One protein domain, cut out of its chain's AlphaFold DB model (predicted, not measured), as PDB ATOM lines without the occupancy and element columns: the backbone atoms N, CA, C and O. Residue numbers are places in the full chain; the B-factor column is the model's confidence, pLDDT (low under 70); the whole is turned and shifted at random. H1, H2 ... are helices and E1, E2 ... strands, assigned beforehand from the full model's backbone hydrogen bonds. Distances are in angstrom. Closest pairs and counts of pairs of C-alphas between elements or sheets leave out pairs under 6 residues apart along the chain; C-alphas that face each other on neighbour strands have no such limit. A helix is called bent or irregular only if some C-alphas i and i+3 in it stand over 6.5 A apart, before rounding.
ATOM      1  N   SER A   5     288.624 411.683 278.598       93.81
ATOM      2  CA  SER A   5     288.795 413.140 278.641       93.81
ATOM      3  C   SER A   5     290.265 413.508 278.792       93.81
ATOM      4  O   SER A   5     291.037 412.790 279.429       93.81
ATOM      5  N   LEU A   6     290.649 414.645 278.223       94.31
ATOM      6  CA  LEU A   6     291.984 415.212 278.361       94.31
ATOM      7  C   LEU A   6     292.051 416.107 279.602       94.31
ATOM      8  O   LEU A   6     291.059 416.723 279.998       94.31
ATOM      9  N   ARG A   7     293.239 416.194 280.202       95.50
ATOM     10  CA  ARG A   7     293.561 417.123 281.288       95.50
ATOM     11  C   ARG A   7     294.911 417.763 280.999       95.50
ATOM     12  O   ARG A   7     295.829 417.085 280.545       95.50
ATOM     13  N   PHE A   8     295.023 419.051 281.283       96.44
ATOM     14  CA  PHE A   8     296.253 419.811 281.121       96.44
ATOM     15  C   PHE A   8     296.813 420.159 282.489       96.44
ATOM     16  O   PHE A   8     296.068 420.492 283.409       96.44
ATOM     17  N   ILE A   9     298.130 420.061 282.617       97.25
ATOM     18  CA  ILE A   9     298.833 420.284 283.872       97.25
ATOM     19  C   ILE A   9     299.985 421.241 283.599       97.25
ATOM     20  O   ILE A   9     300.760 421.027 282.666       97.25
ATOM     21  N   ALA A  10     300.088 422.294 284.403       96.50
ATOM     22  CA  ALA A  10     301.177 423.255 284.336       96.50
ATOM     23  C   ALA A  10     301.856 423.381 285.700       96.50
ATOM     24  O   ALA A  10     301.198 423.431 286.739       96.50
ATOM     25  N   ASN A  11     303.184 423.465 285.687       96.38
ATOM     26  CA  ASN A  11     303.975 423.716 286.883       96.38
ATOM     27  C   ASN A  11     304.371 425.192 286.910       96.38
ATOM     28  O   ASN A  11     304.818 425.742 285.901       96.38
ATOM     29  N   TYR A  12     304.223 425.834 288.064       93.31
ATOM     30  CA  TYR A  12     304.636 427.215 288.274       93.31
ATOM     31  C   TYR A  12     305.394 427.353 289.592       93.31
ATOM     32  O   TYR A  12     305.182 426.609 290.546       93.31
ATOM     33  N   LYS A  13     306.320 428.309 289.646       94.19
ATOM     34  CA  LYS A  13     307.112 428.590 290.845       94.19
ATOM     35  C   LYS A  13     306.531 429.802 291.551       94.19
ATOM     36  O   LYS A  13     306.528 430.897 290.996       94.19
ATOM     37  N   GLU A  14     306.075 429.611 292.779       91.62
ATOM     38  CA  GLU A  14     305.596 430.683 293.640       91.62
ATOM     39  C   GLU A  14     306.684 431.055 294.649       91.62
ATOM     40  O   GLU A  14     307.273 430.193 295.304       91.62
ATOM     41  N   LYS A  15     306.978 432.352 294.776       87.69
ATOM     42  CA  LYS A  15     307.851 432.856 295.838       87.69
ATOM     43  C   LYS A  15     306.989 433.311 297.005       87.69
ATOM     44  O   LYS A  15     306.298 434.319 296.896       87.69
ATOM     45  N   THR A  16     307.090 432.619 298.133       82.31
ATOM     46  CA  THR A  16     306.430 433.013 299.382       82.31
ATOM     47  C   THR A  16     307.484 433.079 300.485       82.31
ATOM     48  O   THR A  16     308.223 432.120 300.702       82.31
ATOM     49  N   SER A  17     307.602 434.229 301.155       74.25
ATOM     50  CA  SER A  17     308.508 434.436 302.303       74.25
ATOM     51  C   SER A  17     309.969 434.008 302.064       74.25
ATOM     52  O   SER A  17     310.577 433.341 302.895       74.25
ATOM     53  N   GLY A  18     310.537 434.352 300.901       79.44
ATOM     54  CA  GLY A  18     311.939 434.059 300.559       79.44
ATOM     55  C   GLY A  18     312.224 432.618 300.111       79.44
ATOM     56  O   GLY A  18     313.335 432.335 299.667       79.44
ATOM     57  N   LYS A  19     311.230 431.721 300.146       82.06
ATOM     58  CA  LYS A  19     311.337 430.348 299.638       82.06
ATOM     59  C   LYS A  19     310.600 430.230 298.301       82.06
ATOM     60  O   LYS A  19     309.455 430.656 298.173       82.06
ATOM     61  N   THR A  20     311.265 429.664 297.293       86.75
ATOM     62  CA  THR A  20     310.617 429.302 296.022       86.75
ATOM     63  C   THR A  20     309.994 427.921 296.190       86.75
ATOM     64  O   THR A  20     310.713 426.959 296.457       86.75
ATOM     65  N   VAL A  21     308.675 427.828 296.046       91.19
ATOM     66  CA  VAL A  21     307.922 426.571 296.074       91.19
ATOM     67  C   VAL A  21     307.392 426.305 294.671       91.19
ATOM     68  O   VAL A  21     306.765 427.171 294.064       91.19
ATOM     69  N   GLU A  22     307.665 425.121 294.134       92.62
ATOM     70  CA  GLU A  22     307.050 424.668 292.887       92.62
ATOM     71  C   GLU A  22     305.651 424.128 293.187       92.62
ATOM     72  O   GLU A  22     305.467 423.309 294.089       92.62
ATOM     73  N   LYS A  23     304.662 424.635 292.461       94.50
ATOM     74  CA  LYS A  23     303.258 424.254 292.552       94.50
ATOM     75  C   LYS A  23     302.771 423.778 291.197       94.50
ATOM     76  O   LYS A  23     303.290 424.169 290.152       94.50
ATOM     77  N   GLN A  24     301.740 422.953 291.235       96.31
ATOM     78  CA  GLN A  24     301.092 422.405 290.058       96.31
ATOM     79  C   GLN A  24     299.660 422.930 289.989       96.31
ATOM     80  O   GLN A  24     298.968 422.995 291.005       96.31
ATOM     81  N   VAL A  25     299.233 423.327 288.795       95.62
ATOM     82  CA  VAL A  25     297.848 423.681 288.494       95.62
ATOM     83  C   VAL A  25     297.322 422.732 287.426       95.62
ATOM     84  O   VAL A  25     297.996 422.465 286.428       95.62
ATOM     85  N   GLU A  26     296.120 422.212 287.649       96.75
ATOM     86  CA  GLU A  26     295.442 421.295 286.738       96.75
ATOM     87  C   GLU A  26     294.200 421.957 286.136       96.75
ATOM     88  O   GLU A  26     293.476 422.685 286.817       96.75
ATOM     89  N   SER A  27     293.933 421.687 284.858       96.06
ATOM     90  CA  SER A  27     292.680 422.076 284.215       96.06
ATOM     91  C   SER A  27     291.524 421.173 284.652       96.06
ATOM     92  O   SER A  27     291.714 420.029 285.073       96.06
ATOM     93  N   VAL A  28     290.294 421.638 284.426       94.25
ATOM     94  CA  VAL A  28     289.136 420.735 284.367       94.25
ATOM     95  C   VAL A  28     289.308 419.717 283.233       94.25
ATOM     96  O   VAL A  28     290.095 419.929 282.303       94.25
ATOM     97  N   GLN A  29     288.593 418.595 283.322       92.44
ATOM     98  CA  GLN A  29     288.553 417.610 282.241       92.44
ATOM     99  C   GLN A  29     287.897 418.218 280.996       92.44
ATOM    100  O   GLN A  29     286.916 418.953 281.106       92.44
ATOM    101  N   SER A  30     288.428 417.899 279.815       92.56
ATOM    102  CA  SER A  30     287.778 418.236 278.550       92.56
ATOM    103  C   SER A  30     286.480 417.449 278.363       92.56
ATOM    104  O   SER A  30     286.255 416.420 279.012       92.56
ATOM    105  N   ASN A  31     285.690 417.856 277.367       90.31
ATOM    106  CA  ASN A  31     284.660 416.990 276.797       90.31
ATOM    107  C   ASN A  31     285.281 415.649 276.363       90.31
ATOM    108  O   ASN A  31     286.471 415.616 276.003       90.31
ATOM    109  N   PRO A  32     284.516 414.546 276.424       93.94
ATOM    110  CA  PRO A  32     285.025 413.235 276.061       93.94
ATOM    111  C   PRO A  32     285.476 413.210 274.598       93.94
ATOM    112  O   PRO A  32     284.943 413.916 273.744       93.94
ATOM    113  N   VAL A  33     286.454 412.362 274.307       93.94
ATOM    114  CA  VAL A  33     286.957 412.074 272.965       93.94
ATOM    115  C   VAL A  33     287.084 410.567 272.770       93.94
ATOM    116  O   VAL A  33     287.319 409.807 273.715       93.94
ATOM    117  N   ILE A  34     286.934 410.123 271.523       94.31
ATOM    118  CA  ILE A  34     287.244 408.757 271.099       94.31
ATOM    119  C   ILE A  34     288.163 408.842 269.888       94.31
ATOM    120  O   ILE A  34     287.858 409.529 268.916       94.31
ATOM    121  N   VAL A  35     289.270 408.107 269.945       93.50
ATOM    122  CA  VAL A  35     290.180 407.935 268.813       93.50
ATOM    123  C   VAL A  35     289.812 406.644 268.091       93.50
ATOM    124  O   VAL A  35     289.722 405.584 268.715       93.50
ATOM    125  N   ILE A  36     289.597 406.742 266.782       92.31
ATOM    126  CA  ILE A  36     289.370 405.599 265.894       92.31
ATOM    127  C   ILE A  36     290.594 405.391 265.001       92.31
ATOM    128  O   ILE A  36     291.269 406.348 264.631       92.31
ATOM    129  N   THR A  37     290.880 404.138 264.660       92.44
ATOM    130  CA  THR A  37     291.974 403.745 263.759       92.44
ATOM    131  C   THR A  37     291.481 403.400 262.358       92.44
ATOM    132  O   THR A  37     292.275 403.339 261.423       92.44
ATOM    133  N   ASN A  38     290.177 403.170 262.198       88.81
ATOM    134  CA  ASN A  38     289.548 402.853 260.924       88.81
ATOM    135  C   ASN A  38     288.149 403.480 260.846       88.81
ATOM    136  O   ASN A  38     287.433 403.558 261.841       88.81
ATOM    137  N   GLU A  39     287.730 403.883 259.649       82.81
ATOM    138  CA  GLU A  39     286.421 404.503 259.420       82.81
ATOM    139  C   GLU A  39     285.236 403.589 259.759       82.81
ATOM    140  O   GLU A  39     284.192 404.074 260.194       82.81
ATOM    141  N   SER A  40     285.400 402.269 259.639       83.12
ATOM    142  CA  SER A  40     284.384 401.276 260.031       83.12
ATOM    143  C   SER A  40     283.970 401.379 261.503       83.12
ATOM    144  O   SER A  40     282.847 401.026 261.858       83.12
ATOM    145  N   GLN A  41     284.840 401.916 262.360       88.25
ATOM    146  CA  GLN A  41     284.588 402.093 263.790       88.25
ATOM    147  C   GLN A  41     283.722 403.319 264.100       88.25
ATOM    148  O   GLN A  41     283.234 403.465 265.222       88.25
ATOM    149  N   TRP A  42     283.534 404.215 263.128       88.31
ATOM    150  CA  TRP A  42     282.964 405.536 263.364       88.31
ATOM    151  C   TRP A  42     281.546 405.483 263.942       88.31
ATOM    152  O   TRP A  42     281.255 406.217 264.879       88.31
ATOM    153  N   ALA A  43     280.676 404.596 263.447       85.38
ATOM    154  CA  ALA A  43     279.287 404.525 263.910       85.38
ATOM    155  C   ALA A  43     279.183 404.118 265.392       85.38
ATOM    156  O   ALA A  43     278.405 404.702 266.147       85.38
ATOM    157  N   GLU A  44     279.991 403.145 265.819       88.19
ATOM    158  CA  GLU A  44     280.059 402.721 267.221       88.19
ATOM    159  C   GLU A  44     280.702 403.807 268.095       88.19
ATOM    160  O   GLU A  44     280.197 404.117 269.176       88.19
ATOM    161  N   ALA A  45     281.793 404.417 267.619       90.88
ATOM    162  CA  ALA A  45     282.473 405.499 268.319       90.88
ATOM    163  C   ALA A  45     281.549 406.707 268.530       90.88
ATOM    164  O   ALA A  45     281.428 407.189 269.653       90.88
ATOM    165  N   ALA A  46     280.846 407.158 267.491       90.31
ATOM    166  CA  ALA A  46     279.917 408.281 267.565       90.31
ATOM    167  C   ALA A  46     278.784 408.017 268.568       90.31
ATOM    168  O   ALA A  46     278.498 408.867 269.406       90.31
ATOM    169  N   GLY A  47     278.197 406.814 268.554       90.25
ATOM    170  CA  GLY A  47     277.172 406.429 269.529       90.25
ATOM    171  C   GLY A  47     277.693 406.442 270.971       90.25
ATOM    172  O   GLY A  47     277.049 406.988 271.865       90.25
ATOM    173  N   LYS A  48     278.892 405.900 271.211       91.50
ATOM    174  CA  LYS A  48     279.517 405.912 272.546       91.50
ATOM    175  C   LYS A  48     279.890 407.316 273.011       91.50
ATOM    176  O   LYS A  48     279.764 407.609 274.198       91.50
ATOM    177  N   LEU A  49     280.345 408.160 272.091       92.88
ATOM    178  CA  LEU A  49     280.700 409.543 272.371       92.88
ATOM    179  C   LEU A  49     279.459 410.356 272.746       92.88
ATOM    180  O   LEU A  49     279.484 411.032 273.770       92.88
ATOM    181  N   LEU A  50     278.364 410.210 271.990       93.50
ATOM    182  CA  LEU A  50     277.064 410.811 272.301       93.50
ATOM    183  C   LEU A  50     276.610 410.446 273.714       93.50
ATOM    184  O   LEU A  50     276.223 411.318 274.481       93.50
ATOM    185  N   ILE A  51     276.664 409.163 274.069       92.19
ATOM    186  CA  ILE A  51     276.201 408.701 275.381       92.19
ATOM    187  C   ILE A  51     277.101 409.219 276.508       92.19
ATOM    188  O   ILE A  51     276.595 409.620 277.554       92.19
ATOM    189  N   ALA A  52     278.422 409.235 276.318       92.44
ATOM    190  CA  ALA A  52     279.339 409.773 277.322       92.44
ATOM    191  C   ALA A  52     279.130 411.271 277.558       92.44
ATOM    192  O   ALA A  52     279.086 411.696 278.711       92.44
ATOM    193  N   ASP A  53     278.964 412.032 276.479       93.50
ATOM    194  CA  ASP A  53     278.734 413.474 276.522       93.50
ATOM    195  C   ASP A  53     277.363 413.805 277.129       93.50
ATOM    196  O   ASP A  53     277.256 414.620 278.043       93.50
ATOM    197  N   ALA A  54     276.314 413.093 276.704       93.38
ATOM    198  CA  ALA A  54     274.952 413.357 277.150       93.38
ATOM    199  C   ALA A  54     274.720 413.052 278.631       93.38
ATOM    200  O   ALA A  54     274.081 413.827 279.342       93.38
ATOM    201  N   PHE A  55     275.225 411.913 279.098       92.19
ATOM    202  CA  PHE A  55     274.917 411.435 280.439       92.19
ATOM    203  C   PHE A  55     275.930 411.908 281.481       92.19
ATOM    204  O   PHE A  55     275.550 412.076 282.635       92.19
ATOM    205  N   ASN A  56     277.198 412.135 281.113       86.88
ATOM    206  CA  ASN A  56     278.261 412.588 282.019       86.88
ATOM    207  C   ASN A  56     278.226 411.896 283.405       86.88
ATOM    208  O   ASN A  56     278.151 412.538 284.452       86.88
ATOM    209  N   SER A  57     278.228 410.559 283.401       84.00
ATOM    210  CA  SER A  57     278.124 409.681 284.588       84.00
ATOM    211  C   SER A  57     276.758 409.597 285.284       84.00
ATOM    212  O   SER A  57     276.642 408.887 286.277       84.00
ATOM    213  N   LYS A  58     275.714 410.252 284.767       90.25
ATOM    214  CA  LYS A  58     274.324 410.023 285.186       90.25
ATOM    215  C   LYS A  58     273.757 408.778 284.500       90.25
ATOM    216  O   LYS A  58     274.160 408.438 283.389       90.25
ATOM    217  N   ASP A  59     272.788 408.130 285.133       90.12
ATOM    218  CA  ASP A  59     272.056 407.011 284.520       90.12
ATOM    219  C   ASP A  59     270.821 407.475 283.743       90.12
ATOM    220  O   ASP A  59     270.377 406.798 282.811       90.12
ATOM    221  N   GLU A  60     270.307 408.655 284.096       94.25
ATOM    222  CA  GLU A  60     269.087 409.226 283.546       94.25
ATOM    223  C   GLU A  60     269.220 410.741 283.338       94.25
ATOM    224  O   GLU A  60     269.824 411.444 284.157       94.25
ATOM    225  N   ILE A  61     268.668 411.242 282.231       96.06
ATOM    226  CA  ILE A  61     268.631 412.671 281.896       96.06
ATOM    227  C   ILE A  61     267.292 413.054 281.245       96.06
ATOM    228  O   ILE A  61     266.677 412.212 280.587       96.06
ATOM    229  N   PRO A  62     266.857 414.324 281.352       96.88
ATOM    230  CA  PRO A  62     265.706 414.822 280.602       96.88
ATOM    231  C   PRO A  62     265.906 414.699 279.086       96.88
ATOM    232  O   PRO A  62     267.018 414.889 278.576       96.88
ATOM    233  N   TRP A  63     264.822 414.431 278.361       95.69
ATOM    234  CA  TRP A  63     264.815 414.319 276.903       95.69
ATOM    235  C   TRP A  63     265.358 415.581 276.226       95.69
ATOM    236  O   TRP A  63     266.138 415.485 275.284       95.69
ATOM    237  N   GLU A  64     265.009 416.764 276.724       96.31
ATOM    238  CA  GLU A  64     265.407 418.049 276.147       96.31
ATOM    239  C   GLU A  64     266.925 418.242 276.209       96.31
ATOM    240  O   GLU A  64     267.538 418.750 275.267       96.31
ATOM    241  N   LEU A  65     267.550 417.789 277.303       96.06
ATOM    242  CA  LEU A  65     269.004 417.810 277.438       96.06
ATOM    243  C   LEU A  65     269.651 416.883 276.406       96.06
ATOM    244  O   LEU A  65     270.580 417.290 275.711       96.06
ATOM    245  N   PHE A  66     269.130 415.664 276.262       95.75
ATOM    246  CA  PHE A  66     269.627 414.731 275.256       95.75
ATOM    247  C   PHE A  66     269.431 415.246 273.830       95.75
ATOM    248  O   PHE A  66     270.353 415.154 273.026       95.75
ATOM    249  N   ALA A  67     268.268 415.820 273.514       96.12
ATOM    250  CA  ALA A  67     267.950 416.365 272.198       96.12
ATOM    251  C   ALA A  67     268.918 417.490 271.796       96.12
ATOM    252  O   ALA A  67     269.419 417.499 270.669       96.12
ATOM    253  N   ASN A  68     269.254 418.388 272.730       96.00
ATOM    254  CA  ASN A  68     270.240 419.448 272.502       96.00
ATOM    255  C   ASN A  68     271.633 418.886 272.184       96.00
ATOM    256  O   ASN A  68     272.307 419.356 271.263       96.00
ATOM    257  N   ILE A  69     272.056 417.858 272.918       95.19
ATOM    258  CA  ILE A  69     273.367 417.231 272.723       95.19
ATOM    259  C   ILE A  69     273.378 416.442 271.410       95.19
ATOM    260  O   ILE A  69     274.278 416.617 270.591       95.19
ATOM    261  N   LEU A  70     272.325 415.675 271.125       94.62
ATOM    262  CA  LEU A  70     272.151 414.970 269.859       94.62
ATOM    263  C   LEU A  70     272.221 415.919 268.655       94.62
ATOM    264  O   LEU A  70     272.898 415.607 267.677       94.62
ATOM    265  N   GLN A  71     271.571 417.086 268.728       94.81
ATOM    266  CA  GLN A  71     271.633 418.098 267.674       94.81
ATOM    267  C   GLN A  71     273.074 418.527 267.391       94.81
ATOM    268  O   GLN A  71     273.476 418.597 266.230       94.81
ATOM    269  N   SER A  72     273.859 418.792 268.438       93.00
ATOM    270  CA  SER A  72     275.269 419.163 268.297       93.00
ATOM    271  C   SER A  72     276.073 418.047 267.622       93.00
ATOM    272  O   SER A  72     276.767 418.299 266.636       93.00
ATOM    273  N   HIS A  73     275.890 416.797 268.060       92.31
ATOM    274  CA  HIS A  73     276.569 415.634 267.475       92.31
ATOM    275  C   HIS A  73     276.191 415.410 266.008       92.31
ATOM    276  O   HIS A  73     277.066 415.099 265.204       92.31
ATOM    277  N   ILE A  74     274.927 415.620 265.624       90.50
ATOM    278  CA  ILE A  74     274.487 415.539 264.222       90.50
ATOM    279  C   ILE A  74     275.158 416.617 263.370       90.50
ATOM    280  O   ILE A  74     275.629 416.307 262.274       90.50
ATOM    281  N   LEU A  75     275.246 417.860 263.851       91.12
ATOM    282  CA  LEU A  75     275.925 418.939 263.122       91.12
ATOM    283  C   LEU A  75     277.418 418.645 262.954       91.12
ATOM    284  O   LEU A  75     277.962 418.844 261.872       91.12
ATOM    285  N   THR A  76     278.077 418.100 263.979       88.81
ATOM    286  CA  THR A  76     279.478 417.672 263.878       88.81
ATOM    287  C   THR A  76     279.647 416.496 262.916       88.81
ATOM    288  O   THR A  76     280.520 416.532 262.051       88.81
ATOM    289  N   ALA A  77     278.795 415.473 263.015       87.12
ATOM    290  CA  ALA A  77     278.829 414.283 262.162       87.12
ATOM    291  C   ALA A  77     278.569 414.594 260.682       87.12
ATOM    292  O   ALA A  77     279.066 413.894 259.799       87.12
ATOM    293  N   THR A  78     277.787 415.641 260.418       87.62
ATOM    294  CA  THR A  78     277.493 416.139 259.072       87.62
ATOM    295  C   THR A  78     278.418 417.284 258.658       87.62
ATOM    296  O   THR A  78     278.226 417.851 257.600       87.62
ATOM    297  N   HIS A  79     279.458 417.619 259.425       88.12
ATOM    298  CA  HIS A  79     280.399 418.697 259.084       88.12
ATOM    299  C   HIS A  79     279.738 420.080 258.873       88.12
ATOM    300  O   HIS A  79     280.232 420.905 258.111       88.12
ATOM    301  N   GLN A  80     278.641 420.356 259.582       89.25
ATOM    302  CA  GLN A  80     277.857 421.597 259.510       89.25
ATOM    303  C   GLN A  80     278.172 422.570 260.665       89.25
ATOM    304  O   GLN A  80     277.287 423.246 261.187       89.25
ATOM    305  N   SER A  81     279.425 422.624 261.128       76.62
ATOM    306  CA  SER A  81     279.804 423.425 262.307       76.62
ATOM    307  C   SER A  81     279.913 424.931 262.040       76.62
ATOM    308  O   SER A  81     279.783 425.714 262.974       76.62
ATOM    309  N   SER A  82     280.176 425.339 260.795       82.88
ATOM    310  CA  SER A  82     280.311 426.750 260.393       82.88
ATOM    311  C   SER A  82     279.073 427.298 259.684       82.88
ATOM    312  O   SER A  82     278.767 428.479 259.807       82.88
ATOM    313  N   GLU A  83     278.361 426.444 258.950       89.69
ATOM    314  CA  GLU A  83     277.136 426.779 258.230       89.69
ATOM    315  C   GLU A  83     276.156 425.614 258.375       89.69
ATOM    316  O   GLU A  83     276.476 424.470 258.046       89.69
ATOM    317  N   ILE A  84     274.966 425.908 258.899       91.38
ATOM    318  CA  ILE A  84     273.918 424.912 259.121       91.38
ATOM    319  C   ILE A  84     272.998 424.911 257.901       91.38
ATOM    320  O   ILE A  84     272.184 425.817 257.741       91.38
ATOM    321  N   LYS A  85     273.101 423.871 257.071       92.50
ATOM    322  CA  LYS A  85     272.217 423.636 255.920       92.50
ATOM    323  C   LYS A  85     270.925 422.921 256.323       92.50
ATOM    324  O   LYS A  85     269.847 423.286 255.869       92.50
ATOM    325  N   ARG A  86     271.026 421.911 257.194       93.06
ATOM    326  CA  ARG A  86     269.892 421.172 257.769       93.06
ATOM    327  C   ARG A  86     270.197 420.765 259.208       93.06
ATOM    328  O   ARG A  86     271.220 420.142 259.490       93.06
ATOM    329  N   LYS A  87     269.264 421.083 260.104       93.62
ATOM    330  CA  LYS A  87     269.221 420.626 261.502       93.62
ATOM    331  C   LYS A  87     268.145 419.552 261.670       93.62
ATOM    332  O   LYS A  87     267.350 419.360 260.754       93.62
ATOM    333  N   LEU A  88     268.092 418.896 262.832       94.38
ATOM    334  CA  LEU A  88     266.911 418.111 263.171       94.38
ATOM    335  C   LEU A  88     265.745 419.062 263.459       94.38
ATOM    336  O   LEU A  88     265.890 420.067 264.163       94.38
ATOM    337  N   HIS A  89     264.592 418.753 262.887       95.69
ATOM    338  CA  HIS A  89     263.350 419.481 263.118       95.69
ATOM    339  C   HIS A  89     262.534 418.842 264.249       95.69
ATOM    340  O   HIS A  89     262.775 417.698 264.631       95.69
ATOM    341  N   SER A  90     261.541 419.562 264.785       95.25
ATOM    342  CA  SER A  90     260.718 419.072 265.904       95.25
ATOM    343  C   SER A  90     260.106 417.698 265.628       95.25
ATOM    344  O   SER A  90     260.161 416.826 266.484       95.25
ATOM    345  N   TRP A  91     259.635 417.463 264.403       95.56
ATOM    346  CA  TRP A  91     259.064 416.178 264.001       95.56
ATOM    347  C   TRP A  91     260.100 415.037 263.953       95.56
ATOM    348  O   TRP A  91     259.746 413.881 264.170       95.56
ATOM    349  N   GLU A  92     261.381 415.335 263.708       95.44
ATOM    350  CA  GLU A  92     262.471 414.349 263.791       95.44
ATOM    351  C   GLU A  92     262.803 414.038 265.254       95.44
ATOM    352  O   GLU A  92     263.011 412.878 265.602       95.44
ATOM    353  N   PHE A  93     262.789 415.041 266.135       96.31
ATOM    354  CA  PHE A  93     262.925 414.813 267.575       96.31
ATOM    355  C   PHE A  93     261.763 413.992 268.136       96.31
ATOM    356  O   PHE A  93     262.007 413.030 268.856       96.31
ATOM    357  N   GLU A  94     260.523 414.310 267.765       95.44
ATOM    358  CA  GLU A  94     259.336 413.536 268.141       95.44
ATOM    359  C   GLU A  94     259.438 412.086 267.662       95.44
ATOM    360  O   GLU A  94     259.150 411.163 268.424       95.44
ATOM    361  N   TYR A  95     259.908 411.870 266.426       94.62
ATOM    362  CA  TYR A  95     260.183 410.533 265.906       94.62
ATOM    363  C   TYR A  95     261.187 409.791 266.788       94.62
ATOM    364  O   TYR A  95     260.920 408.680 267.247       94.62
ATOM    365  N   ILE A  96     262.341 410.408 267.055       93.81
ATOM    366  CA  ILE A  96     263.408 409.785 267.840       93.81
ATOM    367  C   ILE A  96     262.906 409.473 269.249       93.81
ATOM    368  O   ILE A  96     263.057 408.347 269.721       93.81
ATOM    369  N   GLN A  97     262.252 410.430 269.907       94.94
ATOM    370  CA  GLN A  97     261.714 410.242 271.247       94.94
ATOM    371  C   GLN A  97     260.711 409.091 271.278       94.94
ATOM    372  O   GLN A  97     260.819 408.202 272.121       94.94
ATOM    373  N   LYS A  98     259.761 409.068 270.339       93.88
ATOM    374  CA  LYS A  98     258.702 408.059 270.278       93.88
ATOM    375  C   LYS A  98     259.247 406.662 270.003       93.88
ATOM    376  O   LYS A  98     258.920 405.736 270.739       93.88
ATOM    377  N   PHE A  99     260.056 406.503 268.958       89.94
ATOM    378  CA  PHE A  99     260.442 405.182 268.454       89.94
ATOM    379  C   PHE A  99     261.720 404.631 269.082       89.94
ATOM    380  O   PHE A  99     261.863 403.416 269.186       89.94
ATOM    381  N   TYR A 100     262.627 405.495 269.544       88.19
ATOM    382  CA  TYR A 100     263.836 405.051 270.233       88.19
ATOM    383  C   TYR A 100     263.673 405.125 271.742       88.19
ATOM    384  O   TYR A 100     264.169 404.241 272.422       88.19
ATOM    385  N   PHE A 101     262.941 406.093 272.296       91.50
ATOM    386  CA  PHE A 101     262.861 406.311 273.750       91.50
ATOM    387  C   PHE A 101     261.457 406.119 274.343       91.50
ATOM    388  O   PHE A 101     261.204 406.543 275.468       91.50
ATOM    389  N   ASP A 102     260.565 405.429 273.628       91.88
ATOM    390  CA  ASP A 102     259.191 405.107 274.050       91.88
ATOM    391  C   ASP A 102     258.350 406.348 274.419       91.88
ATOM    392  O   ASP A 102     257.442 406.275 275.244       91.88
ATOM    393  N   GLY A 103     258.681 407.514 273.857       93.19
ATOM    394  CA  GLY A 103     258.005 408.779 274.150       93.19
ATOM    395  C   GLY A 103     258.275 409.330 275.555       93.19
ATOM    396  O   GLY A 103     257.531 410.190 276.021       93.19
ATOM    397  N   LYS A 104     259.300 408.838 276.263       93.94
ATOM    398  CA  LYS A 104     259.582 409.249 277.645       93.94
ATOM    399  C   LYS A 104     260.197 410.648 277.708       93.94
ATOM    400  O   LYS A 104     261.073 410.993 276.917       93.94
ATOM    401  N   ALA A 105     259.777 411.431 278.702       95.19
ATOM    402  CA  ALA A 105     260.365 412.739 279.019       95.19
ATOM    403  C   ALA A 105     261.745 412.628 279.692       95.19
ATOM    404  O   ALA A 105     262.501 413.592 279.731       95.19
ATOM    405  N   SER A 106     262.079 411.448 280.209       94.75
ATOM    406  CA  SER A 106     263.355 411.150 280.845       94.75
ATOM    407  C   SER A 106     263.917 409.867 280.243       94.75
ATOM    408  O   SER A 106     263.190 408.884 280.056       94.75
ATOM    409  N   ILE A 107     265.188 409.902 279.850       93.44
ATOM    410  CA  ILE A 107     265.830 408.836 279.089       93.44
ATOM    411  C   ILE A 107     266.964 408.200 279.883       93.44
ATOM    412  O   ILE A 107     267.711 408.879 280.582       93.44
ATOM    413  N   SER A 108     267.120 406.885 279.730       90.88
ATOM    414  CA  SER A 108     268.205 406.129 280.359       90.88
ATOM    415  C   SER A 108     269.353 405.871 279.388       90.88
ATOM    416  O   SER A 108     269.157 405.760 278.175       90.88
ATOM    417  N   LYS A 109     270.552 405.685 279.941       84.00
ATOM    418  CA  LYS A 109     271.809 405.443 279.213       84.00
ATOM    419  C   LYS A 109     271.818 404.195 278.308       84.00
ATOM    420  O   LYS A 109     272.735 404.007 277.513       84.00
ATOM    421  N   SER A 110     270.823 403.317 278.435       72.75
ATOM    422  CA  SER A 110     270.782 401.998 277.787       72.75
ATOM    423  C   SER A 110     270.522 402.022 276.276       72.75
ATOM    424  O   SER A 110     270.823 401.042 275.597       72.75
ATOM    425  N   LYS A 111     269.972 403.115 275.736       70.00
ATOM    426  CA  LYS A 111     269.567 403.190 274.328       70.00
ATOM    427  C   LYS A 111     270.544 404.042 273.514       70.00
ATOM    428  O   LYS A 111     270.780 405.202 273.840       70.00
ATOM    429  N   SER A 112     271.102 403.471 272.445       66.62
ATOM    430  CA  SER A 112     272.054 404.141 271.547       66.62
ATOM    431  C   SER A 112     271.442 404.463 270.185       66.62
ATOM    432  O   SER A 112     270.712 403.651 269.619       66.62
ATOM    433  N   ILE A 113     271.811 405.614 269.622       74.12
ATOM    434  CA  ILE A 113     271.484 405.995 268.243       74.12
ATOM    435  C   ILE A 113     272.670 405.645 267.343       74.12
ATOM    436  O   ILE A 113     273.820 405.946 267.667       74.12
ATOM    437  N   HIS A 114     272.386 405.014 266.203       72.50
ATOM    438  CA  HIS A 114     273.392 404.713 265.192       72.50
ATOM    439  C   HIS A 114     273.445 405.823 264.151       72.50
ATOM    440  O   HIS A 114     272.444 406.146 263.515       72.50
ATOM    441  N   PHE A 115     274.638 406.363 263.942       69.94
ATOM    442  CA  PHE A 115     274.874 407.380 262.932       69.94
ATOM    443  C   PHE A 115     275.374 406.751 261.632       69.94
ATOM    444  O   PHE A 115     276.133 405.777 261.640       69.94
ATOM    445  N   LYS A 116     275.001 407.353 260.501       71.69
ATOM    446  CA  LYS A 116     275.571 407.038 259.188       71.69
ATOM    447  C   LYS A 116     276.411 408.206 258.697       71.69
ATOM    448  O   LYS A 116     275.962 409.347 258.682       71.69
ATOM    449  N   ARG A 117     277.649 407.898 258.311       66.31
ATOM    450  CA  ARG A 117     278.600 408.870 257.772       66.31
ATOM    451  C   ARG A 117     278.329 409.112 256.284       66.31
ATOM    452  O   ARG A 117     277.743 408.261 255.621       66.31
ATOM    453  N   HIS A 118     278.782 410.255 255.771       68.62
ATOM    454  CA  HIS A 118     278.749 410.616 254.344       68.62
ATOM    455  C   HIS A 118     277.349 410.739 253.727       68.62
ATOM    456  O   HIS A 118     277.189 410.639 252.515       68.62
TER     457      HIS A 118
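AT A GLANCE: This is residues 5 to 118 of the 244 residues of the protein "Uncharacterized protein dstD" of Dictyostelium purpureum (UniProt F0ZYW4). A long two-stranded hairpin arm, E1 and E2, leads away from a small head of helices, and its tip, residues 15 to 20, stands free. In the head H1 and H2 are side by side and run opposite ways, H3 lies crosswise near H2, and the short strands E3 and E4 pair at one end. The printed part has 114 residues, in the order E1, E2, H1, E3, H2, H3, E4; both two-stranded sheets are antiparallel and the class is mixed, helices and strands. It is only just loose, close to extended, with a radius of gyration of the C-alphas of 19.8 A and spans of 67 by 31 by 27 A, the arm making the length.

IN THESE COORDINATES: E1, residues 9 to 16, begins at C-alpha 9 (298.833, 420.284, 283.872) and is 21.5 A long; E2, residues 19 to 26, is 22.4 A. H1, residues 39 to 55, is 24.9 A, irregular, with C-alphas 40 and 43 7.2 A apart, and has a kink of 28 degrees near residue 46. E3 is residues 60 to 62, H2 residues 63 to 77, 20.3 A, and H3 residues 90 to 101, 15.1 A. E4, residues 106 to 108, ends at C-alpha 108 (268.205, 406.129, 280.359).

HOW THE PARTS SIT: In the hairpin of E1 and E2, N 12 and O 23 are 2.8 A apart. H1, with residues 50 to 54 alone, touches H2 at a shallow tilt of 30 degrees, the closest C-alphas being Ala 54 and Phe 66, 5.8 A. H2 and H3 are close but not clearly touching, Ala 67 and Phe 93 having the closest C-alphas, 7.0 A, and are only just about perpendicular at 72 degrees. Between E3 and E4, N 107 and O 61 are 2.8 A apart. Each O i to N i+4 pair is within hydrogen-bond range in H2 and H3, and 11 of 13 in H1.

THE WHOLE: The C-alphas farthest apart, Gly 18 and Phe 99, are 67.2 A apart. The printed part has no cut; the links E2 to H1 and H2 to H3 are long, 12 residues each. Mean pLDDT of the printed part is 90.0, with residues 112, 115 and 117 to 118 under 70.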